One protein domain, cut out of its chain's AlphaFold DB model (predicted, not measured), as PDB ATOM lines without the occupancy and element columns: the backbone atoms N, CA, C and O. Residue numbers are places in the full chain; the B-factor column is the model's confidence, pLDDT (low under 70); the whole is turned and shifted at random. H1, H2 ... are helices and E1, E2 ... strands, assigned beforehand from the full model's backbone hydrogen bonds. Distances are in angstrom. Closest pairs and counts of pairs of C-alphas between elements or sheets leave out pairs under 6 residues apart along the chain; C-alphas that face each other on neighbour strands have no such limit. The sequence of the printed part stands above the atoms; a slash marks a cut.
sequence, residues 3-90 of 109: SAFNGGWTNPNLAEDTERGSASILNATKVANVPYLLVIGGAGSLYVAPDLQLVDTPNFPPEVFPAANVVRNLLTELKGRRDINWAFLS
ATOM      1  N   SER A   3      47.522  10.886   6.081       97.56
ATOM      2  CA  SER A   3      46.572  11.440   5.125       97.56
ATOM      3  C   SER A   3      46.489  10.523   3.917       97.56
ATOM      4  O   SER A   3      47.473  10.362   3.201       97.56
ATOM      5  N   ALA A   4      45.313   9.949   3.689       96.06
ATOM      6  CA  ALA A   4      44.957   9.248   2.455       96.06
ATOM      7  C   ALA A   4      43.846   9.997   1.700       96.06
ATOM      8  O   ALA A   4      42.996   9.391   1.054       96.06
ATOM      9  N   PHE A   5      43.803  11.322   1.864       96.81
ATOM     10  CA  PHE A   5      42.736  12.148   1.320       96.81
ATOM     11  C   PHE A   5      42.771  12.182  -0.212       96.81
ATOM     12  O   PHE A   5      43.820  12.356  -0.829       96.81
ATOM     13  N   ASN A   6      41.592  12.054  -0.809       92.81
ATOM     14  CA  ASN A   6      41.339  12.178  -2.235       92.81
ATOM     15  C   ASN A   6      39.966  12.845  -2.396       92.81
ATOM     16  O   ASN A   6      39.033  12.482  -1.680       92.81
ATOM     17  N   GLY A   7      39.831  13.797  -3.323       93.69
ATOM     18  CA  GLY A   7      38.572  14.520  -3.541       93.69
ATOM     19  C   GLY A   7      37.422  13.672  -4.110       93.69
ATOM     20  O   GLY A   7      36.317  14.188  -4.240       93.69
ATOM     21  N   GLY A   8      37.658  12.395  -4.427       93.00
ATOM     22  CA  GLY A   8      36.688  11.428  -4.941       93.00
ATOM     23  C   GLY A   8      36.612  11.404  -6.469       93.00
ATOM     24  O   GLY A   8      36.362  12.422  -7.102       93.00
ATOM     25  N   TRP A   9      36.764  10.232  -7.089       89.50
ATOM     26  CA  TRP A   9      36.808  10.096  -8.557       89.50
ATOM     27  C   TRP A   9      35.541  10.546  -9.293       89.50
ATOM     28  O   TRP A   9      35.609  10.909 -10.462       89.50
ATOM     29  N   THR A  10      34.390  10.536  -8.624       92.81
ATOM     30  CA  THR A  10      33.109  11.001  -9.180       92.81
ATOM     31  C   THR A  10      32.828  12.479  -8.898       92.81
ATOM     32  O   THR A  10      31.762  12.976  -9.260       92.81
ATOM     33  N   ASN A  11      33.743  13.187  -8.230       94.19
ATOM     34  CA  ASN A  11      33.589  14.596  -7.893       94.19
ATOM     35  C   ASN A  11      33.903  15.487  -9.110       94.19
ATOM     36  O   ASN A  11      35.031  15.446  -9.608       94.19
ATOM     37  N   PRO A  12      32.967  16.346  -9.564       94.62
ATOM     38  CA  PRO A  12      33.226  17.259 -10.680       94.62
ATOM     39  C   PRO A  12      34.339  18.282 -10.392       94.62
ATOM     40  O   PRO A  12      34.967  18.767 -11.328       94.62
ATOM     41  N   ASN A  13      34.618  18.576  -9.118       95.88
ATOM     42  CA  ASN A  13      35.659  19.506  -8.670       95.88
ATOM     43  C   ASN A  13      36.879  18.778  -8.083       95.88
ATOM     44  O   ASN A  13      37.616  19.349  -7.280       95.88
ATOM     45  N   LEU A  14      37.101  17.511  -8.462       95.31
ATOM     46  CA  LEU A  14      38.110  16.626  -7.870       95.31
ATOM     47  C   LEU A  14      39.479  17.294  -7.668       95.31
ATOM     48  O   LEU A  14      40.063  17.157  -6.595       95.31
ATOM     49  N   ALA A  15      40.006  17.996  -8.673       95.38
ATOM     50  CA  ALA A  15      41.321  18.632  -8.577       95.38
ATOM     51  C   ALA A  15      41.346  19.746  -7.513       95.38
ATOM     52  O   ALA A  15      42.185  19.708  -6.613       95.38
ATOM     53  N   GLU A  16      40.388  20.676  -7.568       96.75
ATOM     54  CA  GLU A  16      40.274  21.789  -6.616       96.75
ATOM     55  C   GLU A  16      40.045  21.282  -5.186       96.75
ATOM     56  O   GLU A  16      40.692  21.730  -4.241       96.75
ATOM     57  N   ASP A  17      39.162  20.299  -5.009       97.50
ATOM     58  CA  ASP A  17      38.892  19.723  -3.692       97.50
ATOM     59  C   ASP A  17      40.077  18.931  -3.146       97.50
ATOM     60  O   ASP A  17      40.356  18.994  -1.946       97.50
ATOM     61  N   THR A  18      40.817  18.236  -4.013       97.25
ATOM     62  CA  THR A  18      42.064  17.560  -3.629       97.25
ATOM     63  C   THR A  18      43.099  18.572  -3.139       97.25
ATOM     64  O   THR A  18      43.741  18.337  -2.112       97.25
ATOM     65  N   GLU A  19      43.229  19.714  -3.815       97.31
ATOM     66  CA  GLU A  19      44.143  20.795  -3.436       97.31
ATOM     67  C   GLU A  19      43.737  21.428  -2.099       97.31
ATOM     68  O   GLU A  19      44.524  21.432  -1.146       97.31
ATOM     69  N   ARG A  20      42.481  21.879  -1.978       98.06
ATOM     70  CA  ARG A  20      41.952  22.514  -0.757       98.06
ATOM     71  C   ARG A  20      42.031  21.596   0.456       98.06
ATOM     72  O   ARG A  20      42.441  22.027   1.539       98.06
ATOM     73  N   GLY A  21      41.649  20.330   0.294       97.81
ATOM     74  CA  GLY A  21      41.704  19.357   1.379       97.81
ATOM     75  C   GLY A  21      43.139  19.046   1.800       97.81
ATOM     76  O   GLY A  21      43.435  19.049   2.994       97.81
ATOM     77  N   SER A  22      44.059  18.886   0.843       97.44
ATOM     78  CA  SER A  22      45.484  18.685   1.141       97.44
ATOM     79  C   SER A  22      46.081  19.873   1.899       97.44
ATOM     80  O   SER A  22      46.715  19.676   2.937       97.44
ATOM     81  N   ALA A  23      45.813  21.106   1.460       97.00
ATOM     82  CA  ALA A  23      46.272  22.317   2.141       97.00
ATOM     83  C   ALA A  23      45.712  22.427   3.572       97.00
ATOM     84  O   ALA A  23      46.441  22.746   4.517       97.00
ATOM     85  N   SER A  24      44.433  22.090   3.753       98.12
ATOM     86  CA  SER A  24      43.780  22.083   5.067       98.12
ATOM     87  C   SER A  24      44.414  21.062   6.016       98.12
ATOM     88  O   SER A  24      44.662  21.369   7.181       98.12
ATOM     89  N   ILE A  25      44.741  19.870   5.512       97.69
ATOM     90  CA  ILE A  25      45.417  18.797   6.255       97.69
ATOM     91  C   ILE A  25      46.833  19.213   6.666       97.69
ATOM     92  O   ILE A  25      47.228  18.976   7.810       97.69
ATOM     93  N   LEU A  26      47.591  19.859   5.775       96.50
ATOM     94  CA  LEU A  26      48.916  20.397   6.105       96.50
ATOM     95  C   LEU A  26      48.831  21.439   7.220       96.50
ATOM     96  O   LEU A  26      49.583  21.372   8.194       96.50
ATOM     97  N   ASN A  27      47.887  22.376   7.111       96.62
ATOM     98  CA  ASN A  27      47.681  23.400   8.128       96.62
ATOM     99  C   ASN A  27      47.265  22.793   9.476       96.62
ATOM    100  O   ASN A  27      47.855  23.115  10.505       96.62
ATOM    101  N   ALA A  28      46.309  21.862   9.474       96.81
ATOM    102  CA  ALA A  28      45.875  21.167  10.682       96.81
ATOM    103  C   ALA A  28      47.023  20.390  11.339       96.81
ATOM    104  O   ALA A  28      47.183  20.444  12.556       96.81
ATOM    105  N   THR A  29      47.866  19.727  10.540       96.75
ATOM    106  CA  THR A  29      49.050  19.008  11.033       96.75
ATOM    107  C   THR A  29      50.005  19.948  11.771       96.75
ATOM    108  O   THR A  29      50.473  19.618  12.861       96.75
ATOM    109  N   LYS A  30      50.252  21.132  11.199       95.38
ATOM    110  CA  LYS A  30      51.089  22.166  11.810       95.38
ATOM    111  C   LYS A  30      50.487  22.698  13.107       95.38
ATOM    112  O   LYS A  30      51.174  22.733  14.121       95.38
ATOM    113  N   VAL A  31      49.211  23.090  13.088       97.00
ATOM    114  CA  VAL A  31      48.507  23.643  14.259       97.00
ATOM    115  C   VAL A  31      48.458  22.636  15.407       97.00
ATOM    116  O   VAL A  31      48.688  23.001  16.555       97.00
ATOM    117  N   ALA A  32      48.207  21.363  15.103       96.88
ATOM    118  CA  ALA A  32      48.170  20.294  16.096       96.88
ATOM    119  C   ALA A  32      49.566  19.829  16.556       96.88
ATOM    120  O   ALA A  32      49.653  18.960  17.421       96.88
ATOM    121  N   ASN A  33      50.646  20.377  15.984       95.75
ATOM    122  CA  ASN A  33      52.033  20.011  16.275       95.75
ATOM    123  C   ASN A  33      52.284  18.492  16.199       95.75
ATOM    124  O   ASN A  33      52.938  17.897  17.061       95.75
ATOM    125  N   VAL A  34      51.714  17.836  15.183       95.38
ATOM    126  CA  VAL A  34      51.893  16.391  15.002       95.38
ATOM    127  C   VAL A  34      53.347  16.125  14.605       95.38
ATOM    128  O   VAL A  34      53.838  16.759  13.671       95.38
ATOM    129  N   PRO A  35      54.036  15.154  15.231       95.69
ATOM    130  CA  PRO A  35      55.465  14.961  15.000       95.69
ATOM    131  C   PRO A  35      55.804  14.517  13.574       95.69
ATOM    132  O   PRO A  35      56.894  14.830  13.109       95.69
ATOM    133  N   TYR A  36      54.893  13.802  12.897       96.81
ATOM    134  CA  TYR A  36      55.058  13.325  11.520       96.81
ATOM    135  C   TYR A  36      53.741  13.333  10.741       96.81
ATOM    136  O   TYR A  36      52.703  12.868  11.237       96.81
ATOM    137  N   LEU A  37      53.816  13.767   9.485       98.12
ATOM    138  CA  LEU A  37      52.778  13.605   8.473       98.12
ATOM    139  C   LEU A  37      53.182  12.537   7.451       98.12
ATOM    140  O   LEU A  37      54.173  12.689   6.744       98.12
ATOM    141  N   LEU A  38      52.387  11.479   7.334       98.50
ATOM    142  CA  LEU A  38      52.517  10.489   6.268       98.50
ATOM    143  C   LEU A  38      51.440  10.776   5.225       98.50
ATOM    144  O   LEU A  38      50.253  10.651   5.523       98.50
ATOM    145  N   VAL A  39      51.836  11.185   4.025       98.38
ATOM    146  CA  VAL A  39      50.915  11.441   2.913       98.38
ATOM    147  C   VAL A  39      50.930  10.235   1.988       98.38
ATOM    148  O   VAL A  39      51.981   9.896   1.445       98.38
ATOM    149  N   ILE A  40      49.780   9.598   1.792       97.62
ATOM    150  CA  ILE A  40      49.598   8.640   0.705       97.62
ATOM    151  C   ILE A  40      49.514   9.453  -0.582       97.62
ATOM    152  O   ILE A  40      48.563  10.198  -0.807       97.62
ATOM    153  N   GLY A  41      50.580   9.370  -1.366       96.62
ATOM    154  CA  GLY A  41      50.767  10.144  -2.576       96.62
ATOM    155  C   GLY A  41      50.077   9.532  -3.788       96.62
ATOM    156  O   GLY A  41      49.142   8.740  -3.689       96.62
ATOM    157  N   GLY A  42      50.594   9.874  -4.963       96.00
ATOM    158  CA  GLY A  42      50.110   9.360  -6.238       96.00
ATOM    159  C   GLY A  42      51.260   8.869  -7.101       96.00
ATOM    160  O   GLY A  42      52.302   9.526  -7.194       96.00
ATOM    161  N   ALA A  43      51.041   7.742  -7.779       96.62
ATOM    162  CA  ALA A  43      52.009   7.158  -8.705       96.62
ATOM    163  C   ALA A  43      52.434   8.131  -9.818       96.62
ATOM    164  O   ALA A  43      53.563   8.060 -10.286       96.62
ATOM    165  N   GLY A  44      51.571   9.087 -10.189       97.06
ATOM    166  CA  GLY A  44      51.886  10.131 -11.171       97.06
ATOM    167  C   GLY A  44      53.158  10.935 -10.855       97.06
ATOM    168  O   GLY A  44      53.808  11.423 -11.771       97.06
ATOM    169  N   SER A  45      53.550  11.026  -9.581       98.00
ATOM    170  CA  SER A  45      54.766  11.731  -9.142       98.00
ATOM    171  C   SER A  45      56.063  10.916  -9.261       98.00
ATOM    172  O   SER A  45      57.150  11.467  -9.072       98.00
ATOM    173  N   LEU A  46      55.973   9.613  -9.538       98.00
ATOM    174  CA  LEU A  46      57.134   8.735  -9.660       98.00
ATOM    175  C   LEU A  46      57.911   9.047 -10.937       98.00
ATOM    176  O   LEU A  46      57.309   9.240 -11.991       98.00
ATOM    177  N   TYR A  47      59.240   9.042 -10.849       97.62
ATOM    178  CA  TYR A  47      60.105   9.125 -12.023       97.62
ATOM    179  C   TYR A  47      60.169   7.767 -12.724       97.62
ATOM    180  O   TYR A  47      60.488   6.759 -12.094       97.62
ATOM    181  N   VAL A  48      59.867   7.751 -14.021       97.44
ATOM    182  CA  VAL A  48      59.942   6.558 -14.889       97.44
ATOM    183  C   VAL A  48      61.174   6.577 -15.796       97.44
ATOM    184  O   VAL A  48      61.560   5.548 -16.342       97.44
ATOM    185  N   ALA A  49      61.807   7.742 -15.925       97.88
ATOM    186  CA  ALA A  49      63.129   7.960 -16.502       97.88
ATOM    187  C   ALA A  49      63.741   9.223 -15.850       97.88
ATOM    188  O   ALA A  49      63.030   9.919 -15.112       97.88
ATOM    189  N   PRO A  50      65.033   9.542 -16.078       98.00
ATOM    190  CA  PRO A  50      65.602  10.817 -15.647       98.00
ATOM    191  C   PRO A  50      64.735  11.989 -16.116       98.00
ATOM    192  O   PRO A  50      64.354  12.042 -17.284       98.00
ATOM    193  N   ASP A  51      64.380  12.871 -15.182       96.81
ATOM    194  CA  ASP A  51      63.565  14.070 -15.414       96.81
ATOM    195  C   ASP A  51      62.177  13.830 -16.046       96.81
ATOM    196  O   ASP A  51      61.524  14.774 -16.485       96.81
ATOM    197  N   LEU A  52      61.682  12.585 -16.041       98.06
ATOM    198  CA  LEU A  52      60.364  12.217 -16.560       98.06
ATOM    199  C   LEU A  52      59.519  11.562 -15.468       98.06
ATOM    200  O   LEU A  52      59.770  10.418 -15.073       98.06
ATOM    201  N   GLN A  53      58.489  12.267 -15.004       98.38
ATOM    202  CA  GLN A  53      57.500  11.701 -14.092       98.38
ATOM    203  C   GLN A  53      56.387  10.983 -14.862       98.38
ATOM    204  O   GLN A  53      56.069  11.339 -15.995       98.38
ATOM    205  N   LEU A  54      55.769   9.974 -14.242       98.00
ATOM    206  CA  LEU A  54      54.719   9.159 -14.859       98.00
ATOM    207  C   LEU A  54      53.570  10.014 -15.421       98.00
ATOM    208  O   LEU A  54      53.069   9.725 -16.505       98.00
ATOM    209  N   VAL A  55      53.180  11.071 -14.705       97.75
ATOM    210  CA  VAL A  55      52.105  11.993 -15.117       97.75
ATOM    211  C   VAL A  55      52.409  12.766 -16.408       97.75
ATOM    212  O   VAL A  55      51.478  13.201 -17.073       97.75
ATOM    213  N   ASP A  56      53.685  12.899 -16.785       98.12
ATOM    214  CA  ASP A  56      54.124  13.593 -18.005       98.12
ATOM    215  C   ASP A  56      54.325  12.636 -19.191       98.12
ATOM    216  O   ASP A  56      54.751  13.046 -20.273       98.12
ATOM    217  N   THR A  57      54.055  11.339 -19.011       97.94
ATOM    218  CA  THR A  57      54.170  10.377 -20.109       97.94
ATOM    219  C   THR A  57      53.065  10.600 -21.151       97.94
ATOM    220  O   THR A  57      51.930  10.899 -20.779       97.94
ATOM    221  N   PRO A  58      53.332  10.393 -22.458       96.56
ATOM    222  CA  PRO A  58      52.341  10.637 -23.515       96.56
ATOM    223  C   PRO A  58      51.045   9.826 -23.382       96.56
ATOM    224  O   PRO A  58      50.009  10.227 -23.902       96.56
ATOM    225  N   ASN A  59      51.110   8.687 -22.690       93.88
ATOM    226  CA  ASN A  59      49.994   7.760 -22.532       93.88
ATOM    227  C   ASN A  59      49.276   7.930 -21.183       93.88
ATOM    228  O   ASN A  59      48.437   7.095 -20.840       93.88
ATOM    229  N   PHE A  60      49.619   8.950 -20.388       96.56
ATOM    230  CA  PHE A  60      48.944   9.179 -19.115       96.56
ATOM    231  C   PHE A  60      47.465   9.543 -19.356       96.56
ATOM    232  O   PHE A  60      47.196  10.407 -20.192       96.56
ATOM    233  N   PRO A  61      46.498   8.925 -18.648       94.62
ATOM    234  CA  PRO A  61      45.078   9.166 -18.903       94.62
ATOM    235  C   PRO A  61      44.690  10.643 -18.677       94.62
ATOM    236  O   PRO A  61      44.853  11.143 -17.553       94.62
ATOM    237  N   PRO A  62      44.173  11.361 -19.697       94.62
ATOM    238  CA  PRO A  62      43.835  12.783 -19.587       94.62
ATOM    239  C   PRO A  62      42.814  13.097 -18.490       94.62
ATOM    240  O   PRO A  62      42.879  14.149 -17.862       94.62
ATOM    241  N   GLU A  63      41.889  12.181 -18.227       91.69
ATOM    242  CA  GLU A  63      40.857  12.297 -17.200       91.69
ATOM    243  C   GLU A  63      41.408  12.155 -15.772       91.69
ATOM    244  O   GLU A  63      40.854  12.719 -14.830       91.69
ATOM    245  N   VAL A  64      42.531  11.449 -15.602       91.69
ATOM    246  CA  VAL A  64      43.205  11.281 -14.304       91.69
ATOM    247  C   VAL A  64      44.213  12.409 -14.057       91.69
ATOM    248  O   VAL A  64      44.498  12.749 -12.903       91.69
ATOM    249  N   PHE A  65      44.743  13.015 -15.127       95.88
ATOM    250  CA  PHE A  65      45.801  14.026 -15.072       95.88
ATOM    251  C   PHE A  65      45.524  15.179 -14.096       95.88
ATOM    252  O   PHE A  65      46.409  15.448 -13.281       95.88
ATOM    253  N   PRO A  66      44.345  15.838 -14.084       94.94
ATOM    254  CA  PRO A  66      44.119  16.992 -13.214       94.94
ATOM    255  C   PRO A  66      44.357  16.674 -11.734       94.94
ATOM    256  O   PRO A  66      45.084  17.391 -11.049       94.94
ATOM    257  N   ALA A  67      43.815  15.553 -11.253       93.06
ATOM    258  CA  ALA A  67      43.971  15.125  -9.867       93.06
ATOM    259  C   ALA A  67      45.397  14.637  -9.568       93.06
ATOM    260  O   ALA A  67      45.985  15.003  -8.549       93.06
ATOM    261  N   ALA A  68      45.986  13.841 -10.468       96.19
ATOM    262  CA  ALA A  68      47.353  13.347 -10.314       96.19
ATOM    263  C   ALA A  68      48.381  14.491 -10.278       96.19
ATOM    264  O   ALA A  68      49.341  14.441  -9.506       96.19
ATOM    265  N   ASN A  69      48.155  15.540 -11.069       97.62
ATOM    266  CA  ASN A  69      49.005  16.717 -11.113       97.62
ATOM    267  C   ASN A  69      48.936  17.533  -9.812       97.62
ATOM    268  O   ASN A  69      49.970  17.964  -9.311       97.62
ATOM    269  N   VAL A  70      47.753  17.678  -9.205       97.75
ATOM    270  CA  VAL A  70      47.614  18.300  -7.874       97.75
ATOM    271  C   VAL A  70      48.437  17.540  -6.830       97.75
ATOM    272  O   VAL A  70      49.195  18.141  -6.069       97.75
ATOM    273  N   VAL A  71      48.365  16.207  -6.832       97.75
ATOM    274  CA  VAL A  71      49.134  15.365  -5.901       97.75
ATOM    275  C   VAL A  71      50.647  15.446  -6.168       97.75
ATOM    276  O   VAL A  71      51.439  15.445  -5.224       97.75
ATOM    277  N   ARG A  72      51.078  15.586  -7.431       98.19
ATOM    278  CA  ARG A  72      52.472  15.923  -7.772       98.19
ATOM    279  C   ARG A  72      52.877  17.288  -7.202       98.19
ATOM    280  O   ARG A  72      53.954  17.399  -6.622       98.19
ATOM    281  N   ASN A  73      52.042  18.312  -7.362       98.06
ATOM    282  CA  ASN A  73      52.336  19.666  -6.887       98.06
ATOM    283  C   ASN A  73      52.458  19.714  -5.360       98.06
ATOM    284  O   ASN A  73      53.359  20.373  -4.845       98.06
ATOM    285  N   LEU A  74      51.646  18.932  -4.644       98.06
ATOM    286  CA  LEU A  74      51.778  18.734  -3.202       98.06
ATOM    287  C   LEU A  74      53.163  18.185  -2.814       98.06
ATOM    288  O   LEU A  74      53.775  18.677  -1.869       98.06
ATOM    289  N   LEU A  75      53.701  17.202  -3.548       98.44
ATOM    290  CA  LEU A  75      55.067  16.717  -3.314       98.44
ATOM    291  C   LEU A  75      56.106  17.831  -3.531       98.44
ATOM    292  O   LEU A  75      57.063  17.940  -2.762       98.44
ATOM    293  N   THR A  76      55.931  18.663  -4.560       97.81
ATOM    294  CA  THR A  76      56.807  19.816  -4.814       97.81
ATOM    295  C   THR A  76      56.752  20.831  -3.672       97.81
ATOM    296  O   THR A  76      57.805  21.274  -3.216       97.81
ATOM    297  N   GLU A  77      55.562  21.143  -3.155       97.31
ATOM    298  CA  GLU A  77      55.397  22.004  -1.980       97.31
ATOM    299  C   GLU A  77      56.128  21.413  -0.764       97.31
ATOM    300  O   GLU A  77      56.974  22.075  -0.160       97.31
ATOM    301  N   LEU A  78      55.872  20.138  -0.446       97.62
ATOM    302  CA  LEU A  78      56.466  19.435   0.695       97.62
ATOM    303  C   LEU A  78      58.000  19.445   0.662       97.62
ATOM    304  O   LEU A  78      58.629  19.679   1.696       97.62
ATOM    305  N   LYS A  79      58.623  19.284  -0.514       97.56
ATOM    306  CA  LYS A  79      60.089  19.376  -0.683       97.56
ATOM    307  C   LYS A  79      60.672  20.703  -0.184       97.56
ATOM    308  O   LYS A  79      61.803  20.718   0.314       97.56
ATOM    309  N   GLY A  80      59.917  21.797  -0.278       96.62
ATOM    310  CA  GLY A  80      60.308  23.114   0.228       96.62
ATOM    311  C   GLY A  80      60.070  23.314   1.728       96.62
ATOM    312  O   GLY A  80      60.662  24.209   2.328       96.62
ATOM    313  N   ARG A  81      59.239  22.481   2.366       94.88
ATOM    314  CA  ARG A  81      58.836  22.665   3.767       94.88
ATOM    315  C   ARG A  81      59.875  22.138   4.748       94.88
ATOM    316  O   ARG A  81      60.508  21.103   4.533       94.88
ATOM    317  N   ARG A  82      60.045  22.868   5.849       95.12
ATOM    318  CA  ARG A  82      60.885  22.505   7.009       95.12
ATOM    319  C   ARG A  82      60.136  22.654   8.335       95.12
ATOM    320  O   ARG A  82      60.699  22.397   9.388       95.12
ATOM    321  N   ASP A  83      58.877  23.084   8.277       94.62
ATOM    322  CA  ASP A  83      58.018  23.345   9.431       94.62
ATOM    323  C   ASP A  83      57.232  22.111   9.898       94.62
ATOM    324  O   ASP A  83      56.540  22.175  10.907       94.62
ATOM    325  N   ILE A  84      57.318  21.000   9.160       95.44
ATOM    326  CA  ILE A  84      56.634  19.733   9.435       95.44
ATOM    327  C   ILE A  84      57.575  18.597   9.015       95.44
ATOM    328  O   ILE A  84      58.144  18.658   7.924       95.44
ATOM    329  N   ASN A  85      57.711  17.542   9.826       97.31
ATOM    330  CA  ASN A  85      58.362  16.313   9.365       97.31
ATOM    331  C   ASN A  85      57.369  15.493   8.546       97.31
ATOM    332  O   ASN A  85      56.253  15.223   9.002       97.31
ATOM    333  N   TRP A  86      57.767  15.063   7.355       98.12
ATOM    334  CA  TRP A  86      56.859  14.379   6.446       98.12
ATOM    335  C   TRP A  86      57.521  13.221   5.709       98.12
ATOM    336  O   TRP A  86      58.731  13.198   5.493       98.12
ATOM    337  N   ALA A  87      56.687  12.272   5.296       98.31
ATOM    338  CA  ALA A  87      57.013  11.288   4.278       98.31
ATOM    339  C   ALA A  87      55.875  11.230   3.255       98.31
ATOM    340  O   ALA A  87      54.697  11.299   3.615       98.31
ATOM    341  N   PHE A  88      56.238  11.105   1.982       98.50
ATOM    342  CA  PHE A  88      55.302  11.007   0.870       98.50
ATOM    343  C   PHE A  88      55.414   9.610   0.263       98.50
ATOM    344  O   PHE A  88      56.449   9.250  -0.295       98.50
ATOM    345  N   LEU A  89      54.368   8.805   0.429       98.12
ATOM    346  CA  LEU A  89      54.346   7.393   0.064       98.12
ATOM    347  C   LEU A  89      53.524   7.219  -1.211       98.12
ATOM    348  O   LEU A  89      52.303   7.077  -1.161       98.12
ATOM    349  N   SER A  90      54.195   7.268  -2.358       97.56
ATOM    350  CA  SER A  90      53.554   7.026  -3.651       97.56
ATOM    351  C   SER A  90      53.290   5.527  -3.836       97.56
ATOM    352  O   SER A  90      54.240   4.743  -3.755       97.56
TER     353      SER A  90
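AT A GLANCE: This is residues 3 to 90 of the 109 residues of the protein "NADH-flavin reductase" of Actinobacillus equuli (UniProt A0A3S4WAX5). What is the main picture? A small sheet of two parallel strands, E1 and E3, is covered on one face by a layer of two helices, H1 and H2, that run the same way. E2 and the long link, residues 50 to 64, loop out past one end of this layered part. What is it made of? The printed part has 88 residues, with H1, E1, E2, H2 and E3 in that order, in the mixed class; the sheet's order is E1, E3. How large is it? It is compact, with a radius of gyration of the C-alphas of 13.4 A, and flat, spanning 41 by 33 by 16 A.

IN THESE COORDINATES: Where are the strands? E1 is residues 37 to 40 and E3 residues 86 to 89, each 9.8 A long; E3 ends at C-alpha 89, (54.346, 7.393, 0.064). E2, residues 47 to 49, is 5.5 A long. Where are the helices? H1, residues 14 to 31, is 25.4 A long and begins at C-alpha 14, (38.110, 16.626, -7.870). H2, residues 65 to 80, is 23.0 A long.

HOW THE PARTS SIT: How do E1 and E3 pair? They are parallel at 15 degrees, with N 39 and O 87 2.9 A apart, within hydrogen-bond range. Which helix residues come closest to them? The closest C-alphas of H2 and E3, Leu 75 and Phe 88, are 7.1 A apart; those of H1 and E1, Thr 29 and Leu 37, 7.0 A. How do the helices stand? H1 touches H2 with residues 14 to 22 alone, at a shallow tilt of 24 degrees, the same way; the closest C-alphas, Ala 15 and Ala 67, are 4.6 A apart. Every O i to N i+4 pair of H1 is within hydrogen-bond range, and 11 of 12 in H2. Where is E2? It is apart from H1, E1, H2 and E3, and pairs with no named strand; its residues 47 to 49 pair antiparallel with residues 52 to 53.

THE WHOLE: Which links are long? E2 to H2 is long, with 15 residues; H1 to E1 and H2 to E3 are tight. Is there a cut or low confidence? The printed part has no cut, and no printed residue is under 70 in pLDDT.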